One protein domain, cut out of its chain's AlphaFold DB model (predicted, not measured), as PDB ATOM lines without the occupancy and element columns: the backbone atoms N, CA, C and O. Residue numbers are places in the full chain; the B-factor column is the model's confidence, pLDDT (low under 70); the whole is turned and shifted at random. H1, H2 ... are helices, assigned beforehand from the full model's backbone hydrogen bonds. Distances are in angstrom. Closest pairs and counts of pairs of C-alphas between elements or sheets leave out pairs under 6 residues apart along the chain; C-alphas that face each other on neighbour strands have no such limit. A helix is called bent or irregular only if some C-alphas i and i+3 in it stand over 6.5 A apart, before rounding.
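This is residues 91 to 97 and 106 to 208 of the 430 residues of an uncharacterized protein of Dictyobacter vulcani (UniProt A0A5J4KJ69). This is an elongated body of short helices: the helical hairpin of H4 and H5 makes one side, H2 and H3 lie along the other, H1 joins the two sides at one end, and H6 packs across H3 and leads toward H7 at the far end. Residues 197 to 203, of which 201 to 203 belong to H7, stick out from the rest, and at the opposite end the stretch from 106 to 116, before H1, has no named element. The printed part has 110 residues with seven named helices, H1 to H7 in that order, and no named strand; the class is all helix. The whole is only just compact, close to loose, with a radius of gyration of the C-alphas of 15.7 A, and the C-alphas span 53 by 28 by 23 A.

The printed part begins at Pro 91, whose C-alpha is at (34.864, 29.759, 59.324). H1 is residues 117 to 125, 12.2 A from first to last C-alpha, and begins with C-alpha 117 at (28.299, 27.634, 60.340). H2 is the four residues 128 to 131, 5.6 A long. H3, residues 139 to 149, measures 15.3 A. H4, residues 155 to 171, is the longest helix by residues, 25.2 A from C-alpha 155 at (34.723, 37.702, 45.595) to C-alpha 171. It is irregular: C-alphas 156 and 159 are 7.2 A apart. H5, residues 173 to 180, measures 12.5 A and is neither bent nor irregular, but only just: C-alphas 174 and 177 are 6.1 A apart. H6, residues 183 to 195, measures 18.8 A. H7, residues 201 to 206, measures 8.6 A and ends with C-alpha 206 at (31.482, 19.995, 20.474).

H1 touches H2, the closest C-alphas being those of Gly 119 and Glu 131, 4.2 A apart. H1 also touches H4, with residues 160 to 164 of H4 alone; the closest C-alphas, of Ile 118 and Leu 160, are 6.6 A apart, and the two run opposite ways at a steep tilt of 53 degrees. H2 and H3 only just touch, with 3 pairs of C-alphas within 8 A, the closest those of Ile 129 and Leu 143 at 6.8 A. H3 touches H6, opposite ways at a steep tilt of 66 degrees; the closest C-alphas, of Ser 144 and Ala 187, are 4.3 A apart. H4, with residues 162 to 169 alone, touches H5 in a helical hairpin at a shallow tilt of 27 degrees, opposite ways, and the C-alphas of Ala 169 and Tyr 175 come closest at 4.7 A. H5 and H6 only just touch, with 3 pairs of C-alphas within 8 A, and only at the corner by their link; the closest C-alphas, of Phe 178 and Ala 186, are 5.7 A apart. H7 touches no helix; it is close to H6 but not clearly touching, with the C-alphas of Arg 193 and Ile 204 closest at 7.7 A. Among the pairs that stay apart are H3 and H4, and H4 and H6. Every O i to N i+4 pair is within hydrogen-bond range in H1, H3, H6 and H7, 10 of 13 are in H4, 0 of 4 in H5, where 4 of 5 O i to N i+3 pairs are, and H2 is too short for such a pair.

The two C-alphas farthest apart are those of Lys 112 and Pro 202, 53.9 A. Residues 98 to 105 are cut out, and C-alphas 97 and 106 are 13.9 A apart across the cut. The link from H2 to H3, of 7 residues, is short; the other links between helices are tight, and there is no long one. The mean pLDDT of the printed part is 96.5, and no printed residue is under 70.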
ATOM      1  N   PRO A  91      34.369  30.801  60.212       97.38
ATOM      2  CA  PRO A  91      34.864  29.759  59.324       97.38
ATOM      3  C   PRO A  91      36.159  30.148  58.605       97.38
ATOM      4  O   PRO A  91      36.386  31.309  58.248       97.38
ATOM      5  N   LYS A  92      37.008  29.149  58.335       96.06
ATOM      6  CA  LYS A  92      38.256  29.350  57.585       96.06
ATOM      7  C   LYS A  92      37.962  29.971  56.215       96.06
ATOM      8  O   LYS A  92      37.042  29.556  55.520       96.06
ATOM      9  N   GLY A  93      38.778  30.947  55.822       92.88
ATOM     10  CA  GLY A  93      38.614  31.689  54.566       92.88
ATOM     11  C   GLY A  93      37.797  32.977  54.694       92.88
ATOM     12  O   GLY A  93      37.782  33.765  53.750       92.88
ATOM     13  N   LEU A  94      37.177  33.234  55.850       95.88
ATOM     14  CA  LEU A  94      36.532  34.508  56.152       95.88
ATOM     15  C   LEU A  94      37.567  35.506  56.702       95.88
ATOM     16  O   LEU A  94      38.036  35.366  57.833       95.88
ATOM     17  N   GLY A  95      37.939  36.510  55.906       94.56
ATOM     18  CA  GLY A  95      38.863  37.562  56.338       94.56
ATOM     19  C   GLY A  95      38.242  38.520  57.361       94.56
ATOM     20  O   GLY A  95      37.024  38.578  57.529       94.56
ATOM     21  N   GLU A  96      39.078  39.312  58.036       94.38
ATOM     22  CA  GLU A  96      38.634  40.237  59.096       94.38
ATOM     23  C   GLU A  96      37.594  41.253  58.608       94.38
ATOM     24  O   GLU A  96      36.648  41.593  59.316       94.38
ATOM     25  N   THR A  97      37.726  41.742  57.372       93.31
ATOM     26  CA  THR A  97      36.742  42.664  56.788       93.31
ATOM     27  C   THR A  97      35.374  42.006  56.636       93.31
ATOM     28  O   THR A  97      34.370  42.646  56.930       93.31
ATOM     29  N   LEU A 106      24.451  40.703  60.096       96.31
ATOM     30  CA  LEU A 106      23.721  39.495  60.466       96.31
ATOM     31  C   LEU A 106      23.143  39.601  61.876       96.31
ATOM     32  O   LEU A 106      23.781  40.086  62.824       96.31
ATOM     33  N   GLN A 107      21.922  39.087  62.007       95.62
ATOM     34  CA  GLN A 107      21.306  38.851  63.303       95.62
ATOM     35  C   GLN A 107      21.904  37.590  63.940       95.62
ATOM     36  O   GLN A 107      22.219  36.640  63.218       95.62
ATOM     37  N   PRO A 108      22.082  37.563  65.271       94.62
ATOM     38  CA  PRO A 108      22.442  36.343  65.982       94.62
ATOM     39  C   PRO A 108      21.428  35.221  65.712       94.62
ATOM     40  O   PRO A 108      20.229  35.508  65.617       94.62
ATOM     41  N   PRO A 109      21.867  33.957  65.604       94.38
ATOM     42  CA  PRO A 109      20.947  32.840  65.466       94.38
ATOM     43  C   PRO A 109      20.048  32.714  66.701       94.38
ATOM     44  O   PRO A 109      20.463  32.986  67.828       94.38
ATOM     45  N   HIS A 110      18.805  32.278  66.493       92.00
ATOM     46  CA  HIS A 110      17.886  31.978  67.594       92.00
ATOM     47  C   HIS A 110      18.306  30.723  68.369       92.00
ATOM     48  O   HIS A 110      18.105  30.635  69.582       92.00
ATOM     49  N   GLU A 111      18.896  29.758  67.670       87.06
ATOM     50  CA  GLU A 111      19.414  28.532  68.259       87.06
ATOM     51  C   GLU A 111      20.827  28.745  68.799       87.06
ATOM     52  O   GLU A 111      21.660  29.409  68.186       87.06
ATOM     53  N   LYS A 112      21.111  28.145  69.959       81.06
ATOM     54  CA  LYS A 112      22.416  28.283  70.619       81.06
ATOM     55  C   LYS A 112      23.534  27.495  69.936       81.06
ATOM     56  O   LYS A 112      24.696  27.744  70.236       81.06
ATOM     57  N   ILE A 113      23.198  26.516  69.096       91.00
ATOM     58  CA  ILE A 113      24.169  25.609  68.482       91.00
ATOM     59  C   ILE A 113      23.852  25.505  66.995       91.00
ATOM     60  O   ILE A 113      22.867  24.883  66.614       91.00
ATOM     61  N   ILE A 114      24.713  26.091  66.167       94.44
ATOM     62  CA  ILE A 114      24.644  25.969  64.711       94.44
ATOM     63  C   ILE A 114      25.564  24.828  64.282       94.44
ATOM     64  O   ILE A 114      26.785  24.929  64.401       94.44
ATOM     65  N   ALA A 115      24.978  23.735  63.786       93.75
ATOM     66  CA  ALA A 115      25.733  22.563  63.337       93.75
ATOM     67  C   ALA A 115      26.565  22.842  62.070       93.75
ATOM     68  O   ALA A 115      27.634  22.261  61.891       93.75
ATOM     69  N   ASP A 116      26.094  23.756  61.218       96.56
ATOM     70  CA  ASP A 116      26.742  24.130  59.962       96.56
ATOM     71  C   ASP A 116      26.906  25.656  59.831       96.56
ATOM     72  O   ASP A 116      26.092  26.339  59.199       96.56
ATOM     73  N   PRO A 117      27.978  26.212  60.422       97.00
ATOM     74  CA  PRO A 117      28.299  27.634  60.340       97.00
ATOM     75  C   PRO A 117      28.349  28.205  58.919       97.00
ATOM     76  O   PRO A 117      27.960  29.350  58.695       97.00
ATOM     77  N   ILE A 118      28.861  27.435  57.952       98.06
ATOM     78  CA  ILE A 118      29.050  27.914  56.577       98.06
ATOM     79  C   ILE A 118      27.702  27.986  55.869       98.06
ATOM     80  O   ILE A 118      27.391  29.025  55.283       98.06
ATOM     81  N   GLY A 119      26.908  26.913  55.949       97.56
ATOM     82  CA  GLY A 119      25.557  26.882  55.397       97.56
ATOM     83  C   GLY A 119      24.699  28.018  55.947       97.56
ATOM     84  O   GLY A 119      24.111  28.759  55.162       97.56
ATOM     85  N   TRP A 120      24.730  28.234  57.267       97.75
ATOM     86  CA  TRP A 120      23.989  29.315  57.925       97.75
ATOM     87  C   TRP A 120      24.431  30.713  57.467       97.75
ATOM     88  O   TRP A 120      23.599  31.521  57.064       97.75
ATOM     89  N   ILE A 121      25.739  31.020  57.449       97.94
ATOM     90  CA  ILE A 121      26.216  32.341  56.987       97.94
ATOM     91  C   ILE A 121      25.752  32.608  55.552       97.94
ATOM     92  O   ILE A 121      25.257  33.695  55.247       97.94
ATOM     93  N   LEU A 122      25.937  31.633  54.657       97.81
ATOM     94  CA  LEU A 122      25.577  31.782  53.251       97.81
ATOM     95  C   LEU A 122      24.055  31.871  53.063       97.81
ATOM     96  O   LEU A 122      23.605  32.610  52.184       97.81
ATOM     97  N   SER A 123      23.263  31.192  53.898       97.44
ATOM     98  CA  SER A 123      21.801  31.253  53.839       97.44
ATOM     99  C   SER A 123      21.268  32.625  54.233       97.44
ATOM    100  O   SER A 123      20.468  33.205  53.498       97.44
ATOM    101  N   GLN A 124      21.806  33.196  55.314       97.38
ATOM    102  CA  GLN A 124      21.445  34.534  55.780       97.38
ATOM    103  C   GLN A 124      21.921  35.640  54.830       97.38
ATOM    104  O   GLN A 124      21.289  36.691  54.731       97.38
ATOM    105  N   LYS A 125      23.051  35.434  54.142       96.69
ATOM    106  CA  LYS A 125      23.633  36.448  53.251       96.69
ATOM    107  C   LYS A 125      23.126  36.438  51.828       96.69
ATOM    108  O   LYS A 125      23.101  37.497  51.204       96.69
ATOM    109  N   PHE A 126      22.787  35.270  51.312       96.81
ATOM    110  CA  PHE A 126      22.533  35.098  49.894       96.81
ATOM    111  C   PHE A 126      21.165  34.485  49.658       96.81
ATOM    112  O   PHE A 126      20.283  35.145  49.112       96.81
ATOM    113  N   HIS A 127      20.992  33.220  50.037       97.88
ATOM    114  CA  HIS A 127      19.771  32.482  49.738       97.88
ATOM    115  C   HIS A 127      19.645  31.216  50.603       97.88
ATOM    116  O   HIS A 127      20.643  30.514  50.763       97.88
ATOM    117  N   PRO A 128      18.437  30.837  51.068       97.81
ATOM    118  CA  PRO A 128      18.222  29.654  51.912       97.81
ATOM    119  C   PRO A 128      18.790  28.338  51.369       97.81
ATOM    120  O   PRO A 128      19.143  27.453  52.136       97.81
ATOM    121  N   ILE A 129      18.947  28.225  50.048       97.56
ATOM    122  CA  ILE A 129      19.514  27.034  49.401       97.56
ATOM    123  C   ILE A 129      20.891  26.634  49.938       97.56
ATOM    124  O   ILE A 129      21.237  25.459  49.936       97.56
ATOM    125  N   TRP A 130      21.678  27.592  50.434       97.81
ATOM    126  CA  TRP A 130      23.001  27.304  50.976       97.81
ATOM    127  C   TRP A 130      22.964  26.552  52.312       97.81
ATOM    128  O   TRP A 130      23.950  25.900  52.656       97.81
ATOM    129  N   GLU A 131      21.840  26.579  53.031       97.06
ATOM    130  CA  GLU A 131      21.664  25.907  54.324       97.06
ATOM    131  C   GLU A 131      21.459  24.394  54.192       97.06
ATOM    132  O   GLU A 131      21.680  23.660  55.149       97.06
ATOM    133  N   SER A 132      21.088  23.909  53.005       95.12
ATOM    134  CA  SER A 132      20.694  22.514  52.796       95.12
ATOM    135  C   SER A 132      21.837  21.539  53.087       95.12
ATOM    136  O   SER A 132      22.871  21.543  52.414       95.12
ATOM    137  N   ILE A 133      21.629  20.684  54.086       93.75
ATOM    138  CA  ILE A 133      22.530  19.576  54.425       93.75
ATOM    139  C   ILE A 133      22.137  18.327  53.628       93.75
ATOM    140  O   ILE A 133      22.998  17.621  53.106       93.75
ATOM    141  N   GLU A 134      20.832  18.081  53.496       92.75
ATOM    142  CA  GLU A 134      20.285  16.999  52.685       92.75
ATOM    143  C   GLU A 134      20.092  17.473  51.242       92.75
ATOM    144  O   GLU A 134      19.439  18.482  50.974       92.75
ATOM    145  N   LEU A 135      20.699  16.743  50.306       95.31
ATOM    146  CA  LEU A 135      20.669  17.065  48.885       95.31
ATOM    147  C   LEU A 135      19.571  16.255  48.208       95.31
ATOM    148  O   LEU A 135      19.790  15.118  47.787       95.31
ATOM    149  N   ASP A 136      18.382  16.842  48.103       94.62
ATOM    150  CA  ASP A 136      17.322  16.250  47.297       94.62
ATOM    151  C   ASP A 136      17.679  16.255  45.793       94.62
ATOM    152  O   ASP A 136      18.667  16.846  45.336       94.62
ATOM    153  N   THR A 137      16.860  15.578  44.987       92.50
ATOM    154  CA  THR A 137      17.079  15.468  43.538       92.50
ATOM    155  C   THR A 137      16.987  16.803  42.792       92.50
ATOM    156  O   THR A 137      17.461  16.884  41.658       92.50
ATOM    157  N   HIS A 138      16.406  17.838  43.403       96.38
ATOM    158  CA  HIS A 138      16.170  19.155  42.813       96.38
ATOM    159  C   HIS A 138      17.172  20.217  43.279       96.38
ATOM    160  O   HIS A 138      17.334  21.234  42.601       96.38
ATOM    161  N   HIS A 139      17.897  19.986  44.375       97.81
ATOM    162  CA  HIS A 139      18.785  20.964  44.993       97.81
ATOM    163  C   HIS A 139      19.829  21.500  44.008       97.81
ATOM    164  O   HIS A 139      20.021  22.708  43.894       97.81
ATOM    165  N   LEU A 140      20.451  20.617  43.220       97.94
ATOM    166  CA  LEU A 140      21.456  20.994  42.222       97.94
ATOM    167  C   LEU A 140      20.880  21.920  41.139       97.94
ATOM    168  O   LEU A 140      21.553  22.842  40.674       97.94
ATOM    169  N   VAL A 141      19.625  21.692  40.748       98.12
ATOM    170  CA  VAL A 141      18.928  22.500  39.740       98.12
ATOM    171  C   VAL A 141      18.553  23.858  40.315       98.12
ATOM    172  O   VAL A 141      18.816  24.875  39.679       98.12
ATOM    173  N   ASN A 142      18.028  23.887  41.539       97.88
ATOM    174  CA  ASN A 142      17.688  25.126  42.234       97.88
ATOM    175  C   ASN A 142      18.944  25.974  42.506       97.88
ATOM    176  O   ASN A 142      18.918  27.196  42.368       97.88
ATOM    177  N   LEU A 143      20.076  25.334  42.821       98.25
ATOM    178  CA  LEU A 143      21.364  26.010  42.982       98.25
ATOM    179  C   LEU A 143      21.818  26.603  41.653       98.25
ATOM    180  O   LEU A 143      22.241  27.757  41.600       98.25
ATOM    181  N   SER A 144      21.695  25.832  40.576       98.38
ATOM    182  CA  SER A 144      22.026  26.299  39.231       98.38
ATOM    183  C   SER A 144      21.153  27.492  38.834       98.38
ATOM    184  O   SER A 144      21.658  28.493  38.330       98.38
ATOM    185  N   GLU A 145      19.849  27.443  39.103       98.06
ATOM    186  CA  GLU A 145      18.947  28.563  38.835       98.06
ATOM    187  C   GLU A 145      19.378  29.818  39.604       98.06
ATOM    188  O   GLU A 145      19.529  30.888  39.001       98.06
ATOM    189  N   TYR A 146      19.632  29.675  40.910       98.06
ATOM    190  CA  TYR A 146      20.114  30.762  41.757       98.06
ATOM    191  C   TYR A 146      21.415  31.364  41.214       98.06
ATOM    192  O   TYR A 146      21.546  32.579  41.149       98.06
ATOM    193  N   LEU A 147      22.369  30.549  40.766       97.88
ATOM    194  CA  LEU A 147      23.645  31.043  40.243       97.88
ATOM    195  C   LEU A 147      23.515  31.733  38.874       97.88
ATOM    196  O   LEU A 147      24.274  32.659  38.581       97.88
ATOM    197  N   VAL A 148      22.557  31.326  38.034       97.62
ATOM    198  CA  VAL A 148      22.308  31.969  36.730       97.62
ATOM    199  C   VAL A 148      21.600  33.315  36.893       97.62
ATOM    200  O   VAL A 148      21.987  34.293  36.244       97.62
ATOM    201  N   LYS A 149      20.556  33.361  37.728       97.00
ATOM    202  CA  LYS A 149      19.651  34.515  37.853       97.00
ATOM    203  C   LYS A 149      19.935  35.425  39.039       97.00
ATOM    204  O   LYS A 149      19.514  36.579  39.029       97.00
ATOM    205  N   GLY A 150      20.552  34.881  40.077       95.44
ATOM    206  CA  GLY A 150      20.783  35.563  41.336       95.44
ATOM    207  C   GLY A 150      21.812  36.687  41.220       95.44
ATOM    208  O   GLY A 150      22.472  36.858  40.186       95.44
ATOM    209  N   PRO A 151      21.947  37.482  42.293       96.31
ATOM    210  CA  PRO A 151      22.940  38.540  42.348       96.31
ATOM    211  C   PRO A 151      24.362  37.960  42.246       96.31
ATOM    212  O   PRO A 151      24.611  36.836  42.693       96.31
ATOM    213  N   PRO A 152      25.323  38.723  41.692       95.31
ATOM    214  CA  PRO A 152      26.709  38.291  41.655       95.31
ATOM    215  C   PRO A 152      27.236  38.099  43.079       95.31
ATOM    216  O   PRO A 152      27.079  38.961  43.944       95.31
ATOM    217  N   ILE A 153      27.892  36.967  43.306       95.62
ATOM    218  CA  ILE A 153      28.524  36.660  44.585       95.62
ATOM    219  C   ILE A 153      29.779  37.537  44.736       95.62
ATOM    220  O   ILE A 153      30.659  37.486  43.870       95.62
ATOM    221  N   PRO A 154      29.930  38.293  45.840       96.06
ATOM    222  CA  PRO A 154      31.152  39.040  46.104       96.06
ATOM    223  C   PRO A 154      32.365  38.110  46.223       96.06
ATOM    224  O   PRO A 154      32.316  37.083  46.903       96.06
ATOM    225  N   SER A 155      33.490  38.504  45.620       95.75
ATOM    226  CA  SER A 155      34.723  37.702  45.595       95.75
ATOM    227  C   SER A 155      35.221  37.302  46.989       95.75
ATOM    228  O   SER A 155      35.793  36.227  47.167       95.75
ATOM    229  N   SER A 156      34.935  38.133  47.992       95.38
ATOM    230  CA  SER A 156      35.243  37.896  49.399       95.38
ATOM    231  C   SER A 156      34.562  36.672  50.017       95.38
ATOM    232  O   SER A 156      35.066  36.150  51.006       95.38
ATOM    233  N   PHE A 157      33.441  36.208  49.460       96.69
ATOM    234  CA  PHE A 157      32.708  35.032  49.943       96.69
ATOM    235  C   PHE A 157      32.991  33.765  49.128       96.69
ATOM    236  O   PHE A 157      32.570  32.676  49.525       96.69
ATOM    237  N   LEU A 158      33.753  33.862  48.030       96.25
ATOM    238  CA  LEU A 158      34.106  32.703  47.204       96.25
ATOM    239  C   LEU A 158      34.804  31.574  47.985       96.25
ATOM    240  O   LEU A 158      34.490  30.420  47.696       96.25
ATOM    241  N   PRO A 159      35.693  31.823  48.973       96.88
ATOM    242  CA  PRO A 159      36.280  30.742  49.767       96.88
ATOM    243  C   PRO A 159      35.241  29.918  50.543       96.88
ATOM    244  O   PRO A 159      35.333  28.689  50.578       96.88
ATOM    245  N   LEU A 160      34.228  30.573  51.120       97.44
ATOM    246  CA  LEU A 160      33.155  29.888  51.846       97.44
ATOM    247  C   LEU A 160      32.265  29.092  50.902       97.44
ATOM    248  O   LEU A 160      31.984  27.928  51.168       97.44
ATOM    249  N   ILE A 161      31.888  29.686  49.769       97.56
ATOM    250  CA  ILE A 161      31.092  28.988  48.758       97.56
ATOM    251  C   ILE A 161      31.842  27.776  48.218       97.56
ATOM    252  O   ILE A 161      31.271  26.697  48.168       97.56
ATOM    253  N   LYS A 162      33.133  27.902  47.888       97.62
ATOM    254  CA  LYS A 162      33.950  26.753  47.466       97.62
ATOM    255  C   LYS A 162      33.973  25.659  48.527       97.62
ATOM    256  O   LYS A 162      33.783  24.497  48.192       97.62
ATOM    257  N   THR A 163      34.150  26.028  49.794       97.69
ATOM    258  CA  THR A 163      34.102  25.067  50.904       97.69
ATOM    259  C   THR A 163      32.744  24.368  50.966       97.69
ATOM    260  O   THR A 163      32.695  23.148  51.109       97.69
ATOM    261  N   ARG A 164      31.647  25.107  50.773       97.81
ATOM    262  CA  ARG A 164      30.293  24.551  50.739       97.81
ATOM    263  C   ARG A 164      30.070  23.606  49.559       97.81
ATOM    264  O   ARG A 164      29.580  22.500  49.752       97.81
ATOM    265  N   ILE A 165      30.497  23.989  48.357       98.19
ATOM    266  CA  ILE A 165      30.440  23.119  47.175       98.19
ATOM    267  C   ILE A 165      31.276  21.850  47.393       98.19
ATOM    268  O   ILE A 165      30.826  20.778  47.013       98.19
ATOM    269  N   ILE A 166      32.449  21.932  48.033       97.81
ATOM    270  CA  ILE A 166      33.268  20.752  48.371       97.81
ATOM    271  C   ILE A 166      32.518  19.814  49.327       97.81
ATOM    272  O   ILE A 166      32.539  18.602  49.124       97.81
ATOM    273  N   GLN A 167      31.839  20.354  50.343       97.31
ATOM    274  CA  GLN A 167      31.016  19.554  51.258       97.31
ATOM    275  C   GLN A 167      29.891  18.835  50.509       97.31
ATOM    276  O   GLN A 167      29.709  17.634  50.689       97.31
ATOM    277  N   TRP A 168      29.178  19.538  49.625       98.00
ATOM    278  CA  TRP A 168      28.145  18.920  48.795       98.00
ATOM    279  C   TRP A 168      28.719  17.917  47.791       98.00
ATOM    280  O   TRP A 168      28.131  16.861  47.600       98.00
ATOM    281  N   ALA A 169      29.896  18.177  47.216       97.69
ATOM    282  CA  ALA A 169      30.579  17.260  46.302       97.69
ATOM    283  C   ALA A 169      31.015  15.952  46.978       97.69
ATOM    284  O   ALA A 169      31.070  14.914  46.322       97.69
ATOM    285  N   ALA A 170      31.288  15.984  48.286       97.62
ATOM    286  CA  ALA A 170      31.554  14.781  49.071       97.62
ATOM    287  C   ALA A 170      30.303  13.901  49.259       97.62
ATOM    288  O   ALA A 170      30.438  12.698  49.474       97.62
ATOM    289  N   LEU A 171      29.104  14.487  49.172       97.50
ATOM    290  CA  LEU A 171      27.821  13.780  49.254       97.50
ATOM    291  C   LEU A 171      27.296  13.378  47.867       97.50
ATOM    292  O   LEU A 171      26.690  12.320  47.714       97.50
ATOM    293  N   ASP A 172      27.539  14.209  46.856       97.69
ATOM    294  CA  ASP A 172      27.090  14.017  45.482       97.69
ATOM    295  C   ASP A 172      28.134  14.545  44.487       97.69
ATOM    296  O   ASP A 172      28.336  15.751  44.326       97.69
ATOM    297  N   ILE A 173      28.757  13.624  43.749       97.50
ATOM    298  CA  ILE A 173      29.845  13.908  42.805       97.50
ATOM    299  C   ILE A 173      29.481  14.948  41.735       97.50
ATOM    300  O   ILE A 173      30.357  15.620  41.195       97.50
ATOM    301  N   ARG A 174      28.189  15.140  41.437       97.44
ATOM    302  CA  ARG A 174      27.730  16.105  40.428       97.44
ATOM    303  C   ARG A 174      28.103  17.548  40.779       97.44
ATOM    304  O   ARG A 174      28.303  18.351  39.870       97.44
ATOM    305  N   TYR A 175      28.258  17.882  42.062       98.00
ATOM    306  CA  TYR A 175      28.682  19.223  42.491       98.00
ATOM    307  C   TYR A 175      30.153  19.512  42.188       98.00
ATOM    308  O   TYR A 175      30.527  20.681  42.114       98.00
ATOM    309  N   GLN A 176      30.981  18.485  41.953       97.75
ATOM    310  CA  GLN A 176      32.388  18.677  41.593       97.75
ATOM    311  C   GLN A 176      32.540  19.537  40.332       97.75
ATOM    312  O   GLN A 176      33.468  20.333  40.243       97.75
ATOM    313  N   PHE A 177      31.569  19.471  39.417       97.44
ATOM    314  CA  PHE A 177      31.539  20.280  38.203       97.44
ATOM    315  C   PHE A 177      31.621  21.799  38.464       97.44
ATOM    316  O   PHE A 177      32.178  22.539  37.656       97.44
ATOM    317  N   PHE A 178      31.121  22.279  39.608       97.69
ATOM    318  CA  PHE A 178      31.209  23.691  39.994       97.69
ATOM    319  C   PHE A 178      32.604  24.116  40.472       97.69
ATOM    320  O   PHE A 178      32.855  25.310  40.603       97.69
ATOM    321  N   LEU A 179      33.502  23.176  40.774       97.06
ATOM    322  CA  LEU A 179      34.848  23.484  41.261       97.06
ATOM    323  C   LEU A 179      35.847  23.731  40.125       97.06
ATOM    324  O   LEU A 179      36.854  24.405  40.350       97.06
ATOM    325  N   ASP A 180      35.554  23.227  38.925       92.25
ATOM    326  CA  ASP A 180      36.472  23.251  37.782       92.25
ATOM    327  C   ASP A 180      36.351  24.526  36.930       92.25
ATOM    328  O   ASP A 180      37.272  24.871  36.189       92.25
ATOM    329  N   ILE A 181      35.225  25.239  37.025       94.38
ATOM    330  CA  ILE A 181      34.907  26.410  36.196       94.38
ATOM    331  C   ILE A 181      34.170  27.490  37.001       94.38
ATOM    332  O   ILE A 181      33.841  27.310  38.172       94.38
ATOM    333  N   ASP A 182      33.909  28.636  36.372       96.62
ATOM    334  CA  ASP A 182      33.088  29.690  36.968       96.62
ATOM    335  C   ASP A 182      31.679  29.179  37.331       96.62
ATOM    336  O   ASP A 182      31.040  28.470  36.551       96.62
ATOM    337  N   PHE A 183      31.169  29.569  38.504       97.19
ATOM    338  CA  PHE A 183      29.903  29.053  39.033       97.19
ATOM    339  C   PHE A 183      28.699  29.371  38.145       97.19
ATOM    340  O   PHE A 183      27.815  28.528  37.980       97.19
ATOM    341  N   LYS A 184      28.659  30.572  37.556       97.44
ATOM    342  CA  LYS A 184      27.564  30.963  36.668       97.44
ATOM    343  C   LYS A 184      27.648  30.183  35.361       97.44
ATOM    344  O   LYS A 184      26.633  29.687  34.880       97.44
ATOM    345  N   GLN A 185      28.856  30.009  34.828       97.44
ATOM    346  CA  GLN A 185      29.085  29.189  33.640       97.44
ATOM    347  C   GLN A 185      28.712  27.714  33.866       97.44
ATOM    348  O   GLN A 185      28.055  27.120  33.007       97.44
ATOM    349  N   ALA A 186      29.079  27.126  35.010       97.88
ATOM    350  CA  ALA A 186      28.680  25.768  35.383       97.88
ATOM    351  C   ALA A 186      27.158  25.624  35.419       97.88
ATOM    352  O   ALA A 186      26.588  24.752  34.761       97.88
ATOM    353  N   ALA A 187      26.487  26.535  36.115       98.25
ATOM    354  CA  ALA A 187      25.040  26.524  36.210       98.25
ATOM    355  C   ALA A 187      24.354  26.638  34.833       98.25
ATOM    356  O   ALA A 187      23.467  25.847  34.511       98.25
ATOM    357  N   SER A 188      24.816  27.551  33.971       98.25
ATOM    358  CA  SER A 188      24.339  27.680  32.584       98.25
ATOM    359  C   SER A 188      24.508  26.390  31.774       98.25
ATOM    360  O   SER A 188      23.614  25.995  31.014       98.25
ATOM    361  N   LYS A 189      25.641  25.700  31.942       98.38
ATOM    362  CA  LYS A 189      25.917  24.436  31.255       98.38
ATOM    363  C   LYS A 189      24.990  23.308  31.712       98.38
ATOM    364  O   LYS A 189      24.573  22.532  30.856       98.38
ATOM    365  N   ILE A 190      24.607  23.238  32.992       98.50
ATOM    366  CA  ILE A 190      23.650  22.231  33.499       98.50
ATOM    367  C   ILE A 190      22.303  22.337  32.769       98.50
ATOM    368  O   ILE A 190      21.813  21.346  32.223       98.50
ATOM    369  N   PHE A 191      21.744  23.547  32.659       98.62
ATOM    370  CA  PHE A 191      20.491  23.763  31.923       98.62
ATOM    371  C   PHE A 191      20.616  23.428  30.437       98.62
ATOM    372  O   PHE A 191      19.724  22.795  29.870       98.62
ATOM    373  N   SER A 192      21.731  23.812  29.818       98.50
ATOM    374  CA  SER A 192      21.999  23.536  28.401       98.50
ATOM    375  C   SER A 192      22.134  22.036  28.138       98.50
ATOM    376  O   SER A 192      21.570  21.517  27.175       98.50
ATOM    377  N   ARG A 193      22.826  21.309  29.024       98.31
ATOM    378  CA  ARG A 193      23.019  19.861  28.917       98.31
ATOM    379  C   ARG A 193      21.699  19.101  28.971       98.31
ATOM    380  O   ARG A 193      21.508  18.184  28.171       98.31
ATOM    381  N   TRP A 194      20.803  19.476  29.884       98.50
ATOM    382  CA  TRP A 194      19.481  18.858  29.977       98.50
ATOM    383  C   TRP A 194      18.576  19.222  28.799       98.50
ATOM    384  O   TRP A 194      17.887  18.352  28.258       98.50
ATOM    385  N   ALA A 195      18.591  20.483  28.363       98.38
ATOM    386  CA  ALA A 195      17.785  20.921  27.228       98.38
ATOM    387  C   ALA A 195      18.188  20.178  25.941       98.38
ATOM    388  O   ALA A 195      17.335  19.726  25.187       98.38
ATOM    389  N   LEU A 196      19.488  19.938  25.752       98.19
ATOM    390  CA  LEU A 196      20.031  19.212  24.603       98.19
ATOM    391  C   LEU A 196      20.142  17.694  24.827       98.19
ATOM    392  O   LEU A 196      20.847  17.015  24.088       98.19
ATOM    393  N   ARG A 197      19.465  17.106  25.820       97.88
ATOM    394  CA  ARG A 197      19.615  15.671  26.152       97.88
ATOM    395  C   ARG A 197      19.294  14.701  25.004       97.88
ATOM    396  O   ARG A 197      19.826  13.597  25.001       97.88
ATOM    397  N   MET A 198      18.466  15.122  24.045       96.69
ATOM    398  CA  MET A 198      18.086  14.334  22.862       96.69
ATOM    399  C   MET A 198      19.097  14.438  21.706       96.69
ATOM    400  O   MET A 198      19.011  13.688  20.734       96.69
ATOM    401  N   TYR A 199      20.063  15.357  21.794       97.19
ATOM    402  CA  TYR A 199      21.051  15.569  20.743       97.19
ATOM    403  C   TYR A 199      22.143  14.490  20.759       97.19
ATOM    404  O   TYR A 199      22.506  13.974  21.821       97.19
ATOM    405  N   PRO A 200      22.712  14.157  19.586       97.06
ATOM    406  CA  PRO A 200      23.736  13.129  19.484       97.06
ATOM    407  C   PRO A 200      25.022  13.551  20.206       97.06
ATOM    408  O   PRO A 200      25.414  14.720  20.189       97.06
ATOM    409  N   LEU A 201      25.716  12.573  20.795       96.69
ATOM    410  CA  LEU A 201      26.907  12.801  21.617       96.69
ATOM    411  C   LEU A 201      27.993  13.662  20.939       96.69
ATOM    412  O   LEU A 201      28.484  14.567  21.605       96.69
ATOM    413  N   PRO A 202      28.327  13.493  19.639       97.56
ATOM    414  CA  PRO A 202      29.317  14.349  18.982       97.56
ATOM    415  C   PRO A 202      28.968  15.843  19.026       97.56
ATOM    416  O   PRO A 202      29.855  16.674  19.205       97.56
ATOM    417  N   PHE A 203      27.679  16.189  18.922       97.50
ATOM    418  CA  PHE A 203      27.224  17.575  19.032       97.50
ATOM    419  C   PHE A 203      27.369  18.091  20.469       97.50
ATOM    420  O   PHE A 203      27.891  19.178  20.690       97.50
ATOM    421  N   ILE A 204      26.990  17.279  21.460       98.19
ATOM    422  CA  ILE A 204      27.155  17.600  22.887       98.19
ATOM    423  C   ILE A 204      28.629  17.795  23.260       98.19
ATOM    424  O   ILE A 204      28.967  18.723  23.995       98.19
ATOM    425  N   SER A 205      29.519  16.956  22.733       97.25
ATOM    426  CA  SER A 205      30.964  17.076  22.931       97.25
ATOM    427  C   SER A 205      31.524  18.354  22.311       97.25
ATOM    428  O   SER A 205      32.338  19.016  22.949       97.25
ATOM    429  N   ALA A 206      31.059  18.749  21.121       97.12
ATOM    430  CA  ALA A 206      31.482  19.995  20.474       97.12
ATOM    431  C   ALA A 206      31.112  21.256  21.281       97.12
ATOM    432  O   ALA A 206      31.763  22.288  21.143       97.12
ATOM    433  N   LEU A 207      30.096  21.166  22.145       96.88
ATOM    434  CA  LEU A 207      29.676  22.239  23.049       96.88
ATOM    435  C   LEU A 207      30.341  22.177  24.434       96.88
ATOM    436  O   LEU A 207      29.989  22.966  25.310       96.88
ATOM    437  N   ASP A 208      31.267  21.237  24.650       97.31
ATOM    438  CA  ASP A 208      31.891  20.980  25.952       97.31
ATOM    439  C   ASP A 208      30.845  20.728  27.062       97.31
ATOM    440  O   ASP A 208      30.909  21.257  28.179       97.31
TER     441      ASP A 208